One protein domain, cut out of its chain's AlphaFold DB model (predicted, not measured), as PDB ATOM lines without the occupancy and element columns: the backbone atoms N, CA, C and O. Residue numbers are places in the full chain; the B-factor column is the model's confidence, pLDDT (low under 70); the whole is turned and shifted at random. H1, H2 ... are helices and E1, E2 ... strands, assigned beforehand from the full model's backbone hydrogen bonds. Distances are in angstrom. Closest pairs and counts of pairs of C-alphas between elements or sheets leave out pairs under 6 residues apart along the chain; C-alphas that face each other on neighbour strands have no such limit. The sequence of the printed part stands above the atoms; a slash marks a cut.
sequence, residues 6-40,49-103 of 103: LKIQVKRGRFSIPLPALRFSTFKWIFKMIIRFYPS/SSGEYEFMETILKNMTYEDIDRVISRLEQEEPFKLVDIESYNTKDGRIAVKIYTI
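AT A GLANCE: This is residues 6 to 40 and 49 to 103 of the 103 residues of an uncharacterized protein of Methanobacterium sp. BRmetb2 (UniProt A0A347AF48). The domain is an open, three-sided frame: a twisted four-stranded sheet makes one side, H1 and H3 lie side by side at the end of the sheet where E1 begins and E4 ends, and H2 turns off from the far end of that pair, leaving the middle hollow. The 90 printed residues hold E1, E2, H1, H2, H3, E3 and E4 in chain order, a mixed class of helices and strands. The sheet's order is E2, E1, E4, E3, all antiparallel. The whole is flat, spans 36 by 33 by 18 A, and is only just compact, close to loose, with a radius of gyration of the C-alphas of 14.6 A.

HOW THE PARTS SIT: The inner strands E1, residues 6 to 12, and E4, residues 96 to 102, are antiparallel at 163 degrees, with N 9 and O 99 within hydrogen-bond range at 2.8 A. E2, residues 15 to 18, forms a hairpin with E1, with N 10 and O 17 3.0 A apart. E3, residues 82 to 88, forms a hairpin with E4, with N 83 and O 100 2.8 A apart. The sheet is twisted, its C-alphas up to 4.1 A off the best plane. H1, residues 24 to 37, and H3, residues 65 to 77, touch at a shallow tilt of 19 degrees, opposite ways; their closest C-alphas, Lys 32 and Tyr 65, are 6.6 A apart. Each is only just not on the sheet, with 4 pairs of C-alphas within 10 A. H2, residues 51 to 62, is close to H1 but not clearly touching, about perpendicular at 80 degrees; their closest C-alphas, Ile 35 and Leu 60, are 6.7 A apart. H2 is apart from H3 and from the four strands. In H1, H2 and H3 every O i to N i+4 pair is within hydrogen-bond range.

IN THESE COORDINATES: E1 begins at C-alpha 6 (129.745, 153.614, 155.327) and is 19.8 A long; E4 is 20.0 A and ends at C-alpha 102 (130.736, 154.330, 160.012). E3 measures 17.8 A, H1 19.7 A, H3 18.6 A and H2 16.5 A.

THE WHOLE: The C-alphas farthest apart, Arg 14 and Glu 66, are 38.5 A apart. Residues 41 to 48 are not printed, and C-alphas 40 and 49 are 16.8 A apart across this cut. Of the links printed whole, none is long. The mean pLDDT of the printed part is 74.2; residues 38 to 40, 49 to 57 and 83 to 97 are under 70.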
ATOM      1  N   LEU A   6     128.504 154.357 155.414       85.50
ATOM      2  CA  LEU A   6     129.745 153.614 155.327       85.50
ATOM      3  C   LEU A   6     130.716 154.388 154.430       85.50
ATOM      4  O   LEU A   6     130.413 154.661 153.268       85.50
ATOM      5  N   LYS A   7     131.889 154.747 154.941       85.94
ATOM      6  CA  LYS A   7     132.984 155.323 154.154       85.94
ATOM      7  C   LYS A   7     134.096 154.296 154.059       85.94
ATOM      8  O   LYS A   7     134.523 153.765 155.076       85.94
ATOM      9  N   ILE A   8     134.578 154.033 152.852       84.06
ATOM     10  CA  ILE A   8     135.649 153.066 152.615       84.06
ATOM     11  C   ILE A   8     136.846 153.817 152.039       84.06
ATOM     12  O   ILE A   8     136.697 154.692 151.191       84.06
ATOM     13  N   GLN A   9     138.042 153.496 152.502       79.81
ATOM     14  CA  GLN A   9     139.287 154.013 151.958       79.81
ATOM     15  C   GLN A   9     140.184 152.837 151.610       79.81
ATOM     16  O   GLN A   9     140.536 152.047 152.481       79.81
ATOM     17  N   VAL A  10     140.575 152.752 150.343       80.56
ATOM     18  CA  VAL A  10     141.523 151.748 149.862       80.56
ATOM     19  C   VAL A  10     142.903 152.393 149.804       80.56
ATOM     20  O   VAL A  10     143.058 153.500 149.285       80.56
ATOM     21  N   LYS A  11     143.916 151.737 150.361       75.62
ATOM     22  CA  LYS A  11     145.309 152.183 150.335       75.62
ATOM     23  C   LYS A  11     146.170 151.100 149.694       75.62
ATOM     24  O   LYS A  11     146.121 149.955 150.119       75.62
ATOM     25  N   ARG A  12     146.974 151.472 148.699       75.50
ATOM     26  CA  ARG A  12     147.912 150.585 147.999       75.50
ATOM     27  C   ARG A  12     149.269 151.276 147.900       75.50
ATOM     28  O   ARG A  12     149.420 152.256 147.171       75.50
ATOM     29  N   GLY A  13     150.252 150.809 148.670       74.50
ATOM     30  CA  GLY A  13     151.562 151.466 148.771       74.50
ATOM     31  C   GLY A  13     151.443 152.950 149.160       74.50
ATOM     32  O   GLY A  13     150.996 153.273 150.265       74.50
ATOM     33  N   ARG A  14     151.830 153.855 148.247       72.06
ATOM     34  CA  ARG A  14     151.719 155.320 148.419       72.06
ATOM     35  C   ARG A  14     150.367 155.903 147.990       72.06
ATOM     36  O   ARG A  14     150.072 157.040 148.341       72.06
ATOM     37  N   PHE A  15     149.547 155.152 147.259       71.00
ATOM     38  CA  PHE A  15     148.264 155.630 146.751       71.00
ATOM     39  C   PHE A  15     147.139 155.357 147.750       71.00
ATOM     40  O   PHE A  15     147.093 154.302 148.386       71.00
ATOM     41  N   SER A  16     146.208 156.302 147.873       74.81
ATOM     42  CA  SER A  16     144.965 156.108 148.614       74.81
ATOM     43  C   SER A  16     143.786 156.628 147.809       74.81
ATOM     44  O   SER A  16     143.800 157.765 147.349       74.81
ATOM     45  N   ILE A  17     142.769 155.783 147.662       78.62
ATOM     46  CA  ILE A  17     141.531 156.089 146.956       78.62
ATOM     47  C   ILE A  17     140.413 156.115 148.004       78.62
ATOM     48  O   ILE A  17     140.034 155.059 148.527       78.62
ATOM     49  N   PRO A  18     139.903 157.302 148.378       79.19
ATOM     50  CA  PRO A  18     138.706 157.389 149.194       79.19
ATOM     51  C   PRO A  18     137.498 157.040 148.324       79.19
ATOM     52  O   PRO A  18     137.241 157.692 147.315       79.19
ATOM     53  N   LEU A  19     136.734 156.029 148.726       81.31
ATOM     54  CA  LEU A  19     135.419 155.798 148.152       81.31
ATOM     55  C   LEU A  19     134.420 156.777 148.786       81.31
ATOM     56  O   LEU A  19     134.535 157.106 149.977       81.31
ATOM     57  N   PRO A  20     133.447 157.275 148.007       83.00
ATOM     58  CA  PRO A  20     132.405 158.138 148.537       83.00
ATOM     59  C   PRO A  20     131.656 157.429 149.668       83.00
ATOM     60  O   PRO A  20     131.438 156.219 149.630       83.00
ATOM     61  N   ALA A  21     131.258 158.191 150.687       86.94
ATOM     62  CA  ALA A  21     130.482 157.641 151.789       86.94
ATOM     63  C   ALA A  21     129.090 157.227 151.286       86.94
ATOM     64  O   ALA A  21     128.302 158.072 150.853       86.94
ATOM     65  N   LEU A  22     128.787 155.937 151.360       88.56
ATOM     66  CA  LEU A  22     127.520 155.361 150.926       88.56
ATOM     67  C   LEU A  22     126.563 155.271 152.107       88.56
ATOM     68  O   LEU A  22     126.959 154.890 153.202       88.56
ATOM     69  N   ARG A  23     125.285 155.594 151.903       89.62
ATOM     70  CA  ARG A  23     124.259 155.301 152.914       89.62
ATOM     71  C   ARG A  23     124.119 153.787 153.061       89.62
ATOM     72  O   ARG A  23     124.251 153.066 152.071       89.62
ATOM     73  N   PHE A  24     123.777 153.314 154.254       87.19
ATOM     74  CA  PHE A  24     123.525 151.886 154.464       87.19
ATOM     75  C   PHE A  24     122.414 151.338 153.557       87.19
ATOM     76  O   PHE A  24     122.556 150.242 153.025       87.19
ATOM     77  N   SER A  25     121.384 152.133 153.248       86.69
ATOM     78  CA  SER A  25     120.361 151.765 152.257       86.69
ATOM     79  C   SER A  25     120.932 151.531 150.852       86.69
ATOM     80  O   SER A  25     120.517 150.602 150.159       86.69
ATOM     81  N   THR A  26     121.918 152.331 150.438       88.81
ATOM     82  CA  THR A  26     122.625 152.151 149.165       88.81
ATOM     83  C   THR A  26     123.501 150.904 149.201       88.81
ATOM     84  O   THR A  26     123.474 150.119 148.258       88.81
ATOM     85  N   PHE A  27     124.231 150.682 150.299       86.00
ATOM     86  CA  PHE A  27     125.039 149.476 150.480       86.00
ATOM     87  C   PHE A  27     124.170 148.212 150.432       86.00
ATOM     88  O   PHE A  27     124.482 147.275 149.704       86.00
ATOM     89  N   LYS A  28     123.013 148.236 151.103       86.69
ATOM     90  CA  LYS A  28     121.998 147.177 151.080       86.69
ATOM     91  C   LYS A  28     121.548 146.846 149.668       86.69
ATOM     92  O   LYS A  28     121.498 145.678 149.298       86.69
ATOM     93  N   TRP A  29     121.249 147.867 148.871       87.75
ATOM     94  CA  TRP A  29     120.835 147.673 147.488       87.75
ATOM     95  C   TRP A  29     121.956 147.084 146.621       87.75
ATOM     96  O   TRP A  29     121.731 146.080 145.949       87.75
ATOM     97  N   ILE A  30     123.171 147.641 146.689       84.81
ATOM     98  CA  ILE A  30     124.334 147.143 145.935       84.81
ATOM     99  C   ILE A  30     124.621 145.685 146.296       84.81
ATOM    100  O   ILE A  30     124.801 144.855 145.414       84.81
ATOM    101  N   PHE A  31     124.630 145.353 147.583       82.69
ATOM    102  CA  PHE A  31     124.977 144.014 148.037       82.69
ATOM    103  C   PHE A  31     123.912 142.982 147.632       82.69
ATOM    104  O   PHE A  31     124.249 141.899 147.156       82.69
ATOM    105  N   LYS A  32     122.622 143.349 147.686       84.44
ATOM    106  CA  LYS A  32     121.537 142.528 147.119       84.44
ATOM    107  C   LYS A  32     121.700 142.314 145.616       84.44
ATOM    108  O   LYS A  32     121.478 141.203 145.149       84.44
ATOM    109  N   MET A  33     122.095 143.345 144.866       82.69
ATOM    110  CA  MET A  33     122.383 143.221 143.432       82.69
ATOM    111  C   MET A  33     123.559 142.274 143.186       82.69
ATOM    112  O   MET A  33     123.447 141.396 142.337       82.69
ATOM    113  N   ILE A  34     124.646 142.402 143.952       80.88
ATOM    114  CA  ILE A  34     125.807 141.514 143.835       80.88
ATOM    115  C   ILE A  34     125.377 140.065 144.031       80.88
ATOM    116  O   ILE A  34     125.651 139.274 143.147       80.88
ATOM    117  N   ILE A  35     124.651 139.724 145.103       76.94
ATOM    118  CA  ILE A  35     124.192 138.340 145.323       76.94
ATOM    119  C   ILE A  35     123.217 137.886 144.230       76.94
ATOM    120  O   ILE A  35     123.353 136.785 143.705       76.94
ATOM    121  N   ARG A  36     122.256 138.736 143.844       79.75
ATOM    122  CA  ARG A  36     121.247 138.398 142.827       79.75
ATOM    123  C   ARG A  36     121.863 138.073 141.470       79.75
ATOM    124  O   ARG A  36     121.377 137.184 140.777       79.75
ATOM    125  N   PHE A  37     122.862 138.853 141.075       75.50
ATOM    126  CA  PHE A  37     123.519 138.752 139.778       75.50
ATOM    127  C   PHE A  37     124.851 138.008 139.852       75.50
ATOM    128  O   PHE A  37     125.525 137.901 138.830       75.50
ATOM    129  N   TYR A  38     125.226 137.481 141.024       69.31
ATOM    130  CA  TYR A  38     126.418 136.662 141.166       69.31
ATOM    131  C   TYR A  38     126.216 135.408 140.315       69.31
ATOM    132  O   TYR A  38     125.310 134.615 140.597       69.31
ATOM    133  N   PRO A  39     126.998 135.221 139.241       59.44
ATOM    134  CA  PRO A  39     126.788 134.095 138.359       59.44
ATOM    135  C   PRO A  39     127.150 132.827 139.132       59.44
ATOM    136  O   PRO A  39     128.314 132.555 139.410       59.44
ATOM    137  N   SER A  40     126.141 132.025 139.474       54.19
ATOM    138  CA  SER A  40     126.315 130.767 140.211       54.19
ATOM    139  C   SER A  40     127.150 129.728 139.449       54.19
ATOM    140  O   SER A  40     127.536 128.706 140.023       54.19
ATOM    141  N   SER A  49     142.624 129.689 141.099       50.19
ATOM    142  CA  SER A  49     143.034 130.916 141.771       50.19
ATOM    143  C   SER A  49     142.687 130.834 143.253       50.19
ATOM    144  O   SER A  49     141.540 131.069 143.604       50.19
ATOM    145  N   SER A  50     143.694 130.530 144.084       55.62
ATOM    146  CA  SER A  50     143.796 130.778 145.540       55.62
ATOM    147  C   SER A  50     142.586 130.405 146.417       55.62
ATOM    148  O   SER A  50     141.499 130.936 146.233       55.62
ATOM    149  N   GLY A  51     142.789 129.617 147.480       53.69
ATOM    150  CA  GLY A  51     141.717 129.200 148.408       53.69
ATOM    151  C   GLY A  51     140.842 130.328 148.997       53.69
ATOM    152  O   GLY A  51     139.727 130.068 149.433       53.69
ATOM    153  N   GLU A  52     141.278 131.592 148.955       52.06
ATOM    154  CA  GLU A  52     140.462 132.759 149.326       52.06
ATOM    155  C   GLU A  52     139.321 133.061 148.339       52.06
ATOM    156  O   GLU A  52     138.256 133.516 148.755       52.06
ATOM    157  N   TYR A  53     139.509 132.794 147.042       56.47
ATOM    158  CA  TYR A  53     138.472 132.995 146.025       56.47
ATOM    159  C   TYR A  53     137.368 131.941 146.175       56.47
ATOM    160  O   TYR A  53     136.191 132.285 146.150       56.47
ATOM    161  N   GLU A  54     137.745 130.688 146.452       59.50
ATOM    162  CA  GLU A  54     136.805 129.616 146.814       59.50
ATOM    163  C   GLU A  54     136.085 129.904 148.137       59.50
ATOM    164  O   GLU A  54     134.886 129.646 148.262       59.50
ATOM    165  N   PHE A  55     136.780 130.479 149.123       63.81
ATOM    166  CA  PHE A  55     136.181 130.869 150.399       63.81
ATOM    167  C   PHE A  55     135.155 131.996 150.229       63.81
ATOM    168  O   PHE A  55     134.024 131.877 150.703       63.81
ATOM    169  N   MET A  56     135.503 133.059 149.499       64.44
ATOM    170  CA  MET A  56     134.580 134.156 149.189       64.44
ATOM    171  C   MET A  56     133.404 133.690 148.327       64.44
ATOM    172  O   MET A  56     132.269 134.090 148.576       64.44
ATOM    173  N   GLU A  57     133.643 132.808 147.356       66.62
ATOM    174  CA  GLU A  57     132.587 132.202 146.543       66.62
ATOM    175  C   GLU A  57     131.642 131.354 147.408       66.62
ATOM    176  O   GLU A  57     130.424 131.418 147.238       66.62
ATOM    177  N   THR A  58     132.173 130.612 148.381       70.38
ATOM    178  CA  THR A  58     131.374 129.809 149.318       70.38
ATOM    179  C   THR A  58     130.538 130.692 150.244       70.38
ATOM    180  O   THR A  58     129.356 130.419 150.450       70.38
ATOM    181  N   ILE A  59     131.112 131.781 150.767       70.50
ATOM    182  CA  ILE A  59     130.379 132.748 151.595       70.50
ATOM    183  C   ILE A  59     129.250 133.387 150.787       70.50
ATOM    184  O   ILE A  59     128.108 133.388 151.240       70.50
ATOM    185  N   LEU A  60     129.542 133.895 149.587       72.12
ATOM    186  CA  LEU A  60     128.543 134.567 148.752       72.12
ATOM    187  C   LEU A  60     127.431 133.618 148.291       72.12
ATOM    188  O   LEU A  60     126.281 134.041 148.213       72.12
ATOM    189  N   LYS A  61     127.740 132.339 148.036       71.19
ATOM    190  CA  LYS A  61     126.734 131.319 147.684       71.19
ATOM    191  C   LYS A  61     125.786 130.976 148.828       71.19
ATOM    192  O   LYS A  61     124.629 130.663 148.570       71.19
ATOM    193  N   ASN A  62     126.276 131.012 150.064       76.06
ATOM    194  CA  ASN A  62     125.498 130.622 151.239       76.06
ATOM    195  C   ASN A  62     124.791 131.806 151.911       76.06
ATOM    196  O   ASN A  62     123.971 131.598 152.801       76.06
ATOM    197  N   MET A  63     125.103 133.039 151.509       78.56
ATOM    198  CA  MET A  63     124.540 134.241 152.110       78.56
ATOM    199  C   MET A  63     123.168 134.568 151.511       78.56
ATOM    200  O   MET A  63     123.028 134.817 150.313       78.56
ATOM    201  N   THR A  64     122.142 134.603 152.360       82.44
ATOM    202  CA  THR A  64     120.775 134.950 151.954       82.44
ATOM    203  C   THR A  64     120.533 136.461 152.007       82.44
ATOM    204  O   THR A  64     121.277 137.218 152.633       82.44
ATOM    205  N   TYR A  65     119.439 136.933 151.397       82.12
ATOM    206  CA  TYR A  65     119.026 138.335 151.541       82.12
ATOM    207  C   TYR A  65     118.711 138.725 152.991       82.12
ATOM    208  O   TYR A  65     118.900 139.885 153.354       82.12
ATOM    209  N   GLU A  66     118.248 137.785 153.817       84.94
ATOM    210  CA  GLU A  66     117.985 138.031 155.237       84.94
ATOM    211  C   GLU A  66     119.281 138.219 156.024       84.94
ATOM    212  O   GLU A  66     119.350 139.092 156.891       84.94
ATOM    213  N   ASP A  67     120.329 137.465 155.686       83.25
ATOM    214  CA  ASP A  67     121.647 137.617 156.304       83.25
ATOM    215  C   ASP A  67     122.237 138.997 156.009       83.25
ATOM    216  O   ASP A  67     122.723 139.672 156.917       83.25
ATOM    217  N   ILE A  68     122.115 139.468 154.762       81.12
ATOM    218  CA  ILE A  68     122.525 140.824 154.368       81.12
ATOM    219  C   ILE A  68     121.769 141.870 155.186       81.12
ATOM    220  O   ILE A  68     122.367 142.799 155.736       81.12
ATOM    221  N   ASP A  69     120.445 141.724 155.273       85.62
ATOM    222  CA  ASP A  69     119.588 142.654 155.999       85.62
ATOM    223  C   ASP A  69     119.970 142.696 157.481       85.62
ATOM    224  O   ASP A  69     120.086 143.786 158.044       85.62
ATOM    225  N   ARG A  70     120.248 141.542 158.095       87.19
ATOM    226  CA  ARG A  70     120.717 141.444 159.483       87.19
ATOM    227  C   ARG A  70     122.076 142.105 159.683       87.19
ATOM    228  O   ARG A  70     122.224 142.869 160.635       87.19
ATOM    229  N   VAL A  71     123.048 141.848 158.805       84.38
ATOM    230  CA  VAL A  71     124.399 142.429 158.900       84.38
ATOM    231  C   VAL A  71     124.332 143.952 158.823       84.38
ATOM    232  O   VAL A  71     124.859 144.641 159.693       84.38
ATOM    233  N   ILE A  72     123.629 144.486 157.826       83.31
ATOM    234  CA  ILE A  72     123.524 145.935 157.626       83.31
ATOM    235  C   ILE A  72     122.740 146.591 158.758       83.31
ATOM    236  O   ILE A  72     123.154 147.634 159.255       83.31
ATOM    237  N   SER A  73     121.646 145.970 159.210       86.12
ATOM    238  CA  SER A  73     120.854 146.526 160.312       86.12
ATOM    239  C   SER A  73     121.662 146.582 161.605       86.12
ATOM    240  O   SER A  73     121.535 147.551 162.343       86.12
ATOM    241  N   ARG A  74     122.521 145.589 161.877       85.12
ATOM    242  CA  ARG A  74     123.440 145.640 163.024       85.12
ATOM    243  C   ARG A  74     124.429 146.796 162.897       85.12
ATOM    244  O   ARG A  74     124.528 147.589 163.826       85.12
ATOM    245  N   LEU A  75     125.062 146.955 161.735       80.81
ATOM    246  CA  LEU A  75     126.005 148.052 161.482       80.81
ATOM    247  C   LEU A  75     125.365 149.447 161.612       80.81
ATOM    248  O   LEU A  75     126.036 150.388 162.024       80.81
ATOM    249  N   GLU A  76     124.077 149.595 161.288       83.75
ATOM    250  CA  GLU A  76     123.322 150.843 161.499       83.75
ATOM    251  C   GLU A  76     123.058 151.156 162.983       83.75
ATOM    252  O   GLU A  76     122.884 152.323 163.346       83.75
ATOM    253  N   GLN A  77     122.969 150.139 163.847       84.56
ATOM    254  CA  GLN A  77     122.743 150.332 165.286       84.56
ATOM    255  C   GLN A  77     124.037 150.579 166.063       84.56
ATOM    256  O   GLN A  77     123.974 151.108 167.173       84.56
ATOM    257  N   GLU A  78     125.181 150.206 165.496       82.75
ATOM    258  CA  GLU A  78     126.482 150.396 166.123       82.75
ATOM    259  C   GLU A  78     126.892 151.874 166.155       82.75
ATOM    260  O   GLU A  78     126.543 152.693 165.292       82.75
ATOM    261  N   GLU A  79     127.627 152.235 167.206       82.88
ATOM    262  CA  GLU A  79     128.207 153.566 167.319       82.88
ATOM    263  C   GLU A  79     129.300 153.753 166.266       82.88
ATOM    264  O   GLU A  79     130.059 152.816 166.047       82.88
ATOM    265  N   PRO A  80     129.425 154.939 165.638       83.56
ATOM    266  CA  PRO A  80     130.476 155.262 164.682       83.56
ATOM    267  C   PRO A  80     131.852 154.734 165.088       83.56
ATOM    268  O   PRO A  80     132.408 155.118 166.117       83.56
ATOM    269  N   PHE A  81     132.417 153.868 164.254       79.50
ATOM    270  CA  PHE A  81     133.666 153.179 164.528       79.50
ATOM    271  C   PHE A  81     134.503 153.024 163.265       79.50
ATOM    272  O   PHE A  81     134.049 153.217 162.131       79.50
ATOM    273  N   LYS A  82     135.773 152.688 163.483       78.88
ATOM    274  CA  LYS A  82     136.747 152.421 162.432       78.88
ATOM    275  C   LYS A  82     137.108 150.941 162.454       78.88
ATOM    276  O   LYS A  82     137.747 150.479 163.394       78.88
ATOM    277  N   LEU A  83     136.765 150.228 161.390       67.25
ATOM    278  CA  LEU A  83     137.307 148.906 161.087       67.25
ATOM    279  C   LEU A  83     138.704 149.078 160.484       67.25
ATOM    280  O   LEU A  83     138.898 149.842 159.528       67.25
ATOM    281  N   VAL A  84     139.684 148.423 161.108       64.94
ATOM    282  CA  VAL A  84     141.113 148.573 160.802       64.94
ATOM    283  C   VAL A  84     141.557 147.538 159.769       64.94
ATOM    284  O   VAL A  84     141.022 146.436 159.717       64.94
ATOM    285  N   ASP A  85     142.513 147.979 158.949       59.69
ATOM    286  CA  ASP A  85     143.127 147.354 157.777       59.69
ATOM    287  C   ASP A  85     142.964 145.828 157.667       59.69
ATOM    288  O   ASP A  85     143.568 145.056 158.406       59.69
ATOM    289  N   ILE A  86     142.206 145.401 156.654       65.50
ATOM    290  CA  ILE A  86     142.262 144.030 156.142       65.50
ATOM    291  C   ILE A  86     143.462 143.970 155.192       65.50
ATOM    292  O   ILE A  86     143.429 144.593 154.128       65.50
ATOM    293  N   GLU A  87     144.538 143.284 155.589       57.38
ATOM    294  CA  GLU A  87     145.687 143.046 154.710       57.38
ATOM    295  C   GLU A  87     145.310 142.003 153.647       57.38
ATOM    296  O   GLU A  87     145.049 140.845 153.958       57.38
ATOM    297  N   SER A  88     145.284 142.414 152.378       59.72
ATOM    298  CA  SER A  88     145.182 141.482 151.251       59.72
ATOM    299  C   SER A  88     146.573 140.972 150.861       59.72
ATOM    300  O   SER A  88     147.454 141.761 150.495       59.72
ATOM    301  N   TYR A  89     146.763 139.651 150.907       54.09
ATOM    302  CA  TYR A  89     148.002 138.962 150.528       54.09
ATOM    303  C   TYR A  89     148.056 138.669 149.022       54.09
ATOM    304  O   TYR A  89     148.239 137.527 148.612       54.09
ATOM    305  N   ASN A  90     147.922 139.684 148.162       53.75
ATOM    306  CA  ASN A  90     148.216 139.489 146.741       53.75
ATOM    307  C   ASN A  90     149.664 139.904 146.434       53.75
ATOM    308  O   ASN A  90     150.001 141.084 146.319       53.75
ATOM    309  N   THR A  91     150.541 138.902 146.350       49.72
ATOM    310  CA  THR A  91     152.009 139.025 146.265       49.72
ATOM    311  C   THR A  91     152.519 139.734 145.012       49.72
ATOM    312  O   THR A  91     153.667 140.173 144.999       49.72
ATOM    313  N   LYS A  92     151.686 139.906 143.977       56.41
ATOM    314  CA  LYS A  92     152.080 140.577 142.728       56.41
ATOM    315  C   LYS A  92     151.944 142.101 142.741       56.41
ATOM    316  O   LYS A  92     152.583 142.746 141.921       56.41
ATOM    317  N   ASP A  93     151.170 142.684 143.662       51.16
ATOM    318  CA  ASP A  93     150.689 144.067 143.502       51.16
ATOM    319  C   ASP A  93     150.893 144.999 144.717       51.16
ATOM    320  O   ASP A  93     150.559 146.189 144.658       51.16
ATOM    321  N   GLY A  94     151.520 144.509 145.788       54.72
ATOM    322  CA  GLY A  94     151.745 145.266 147.021       54.72
ATOM    323  C   GLY A  94     150.517 145.265 147.936       54.72
ATOM    324  O   GLY A  94     149.382 145.161 147.480       54.72
ATOM    325  N   ARG A  95     150.748 145.366 149.251       58.69
ATOM    326  CA  ARG A  95     149.692 145.259 150.270       58.69
ATOM    327  C   ARG A  95     148.579 146.282 150.015       58.69
ATOM    328  O   ARG A  95     148.844 147.489 149.971       58.69
ATOM    329  N   ILE A  96     147.349 145.792 149.864       64.81
ATOM    330  CA  ILE A  96     146.137 146.615 149.838       64.81
ATOM    331  C   ILE A  96     145.563 146.613 151.251       64.81
ATOM    332  O   ILE A  96     145.288 145.553 151.805       64.81
ATOM    333  N   ALA A  97     145.407 147.803 151.817       65.88
ATOM    334  CA  ALA A  97     144.821 148.046 153.125       65.88
ATOM    335  C   ALA A  97     143.474 148.754 152.946       65.88
ATOM    336  O   ALA A  97     143.391 149.781 152.263       65.88
ATOM    337  N   VAL A  98     142.413 148.204 153.536       72.00
ATOM    338  CA  VAL A  98     141.057 148.764 153.459       72.00
ATOM    339  C   VAL A  98     140.630 149.269 154.830       72.00
ATOM    340  O   VAL A  98     140.570 148.498 155.783       72.00
ATOM    341  N   LYS A  99     140.288 150.557 154.915       72.94
ATOM    342  CA  LYS A  99     139.734 151.186 156.121       72.94
ATOM    343  C   LYS A  99     138.263 151.462 155.913       72.94
ATOM    344  O   LYS A  99     137.900 152.116 154.936       72.94
ATOM    345  N   ILE A 100     137.435 151.006 156.842       75.12
ATOM    346  CA  ILE A 100     135.987 151.192 156.782       75.12
ATOM    347  C   ILE A 100     135.570 152.012 158.000       75.12
ATOM    348  O   ILE A 100     135.972 151.719 159.122       75.12
ATOM    349  N   TYR A 101     134.796 153.063 157.766       78.88
ATOM    350  CA  TYR A 101     134.301 153.969 158.793       78.88
ATOM    351  C   TYR A 101     132.787 153.999 158.734       78.88
ATOM    352  O   TYR A 101     132.209 154.062 157.645       78.88
ATOM    353  N   THR A 102     132.158 154.038 159.895       80.00
ATOM    354  CA  THR A 102     130.736 154.330 160.012       80.00
ATOM    355  C   THR A 102     130.581 155.782 160.493       80.00
ATOM    356  O   THR A 102     131.318 156.231 161.369       80.00
ATOM    357  N   ILE A 103     129.724 156.570 159.826       75.38
ATOM    358  CA  ILE A 103     129.517 158.020 160.060       75.38
ATOM    359  C   ILE A 103     128.029 158.311 160.193       75.38
ATOM    360  O   ILE A 103     127.257 157.798 159.346       75.38
TER     361      ILE A 103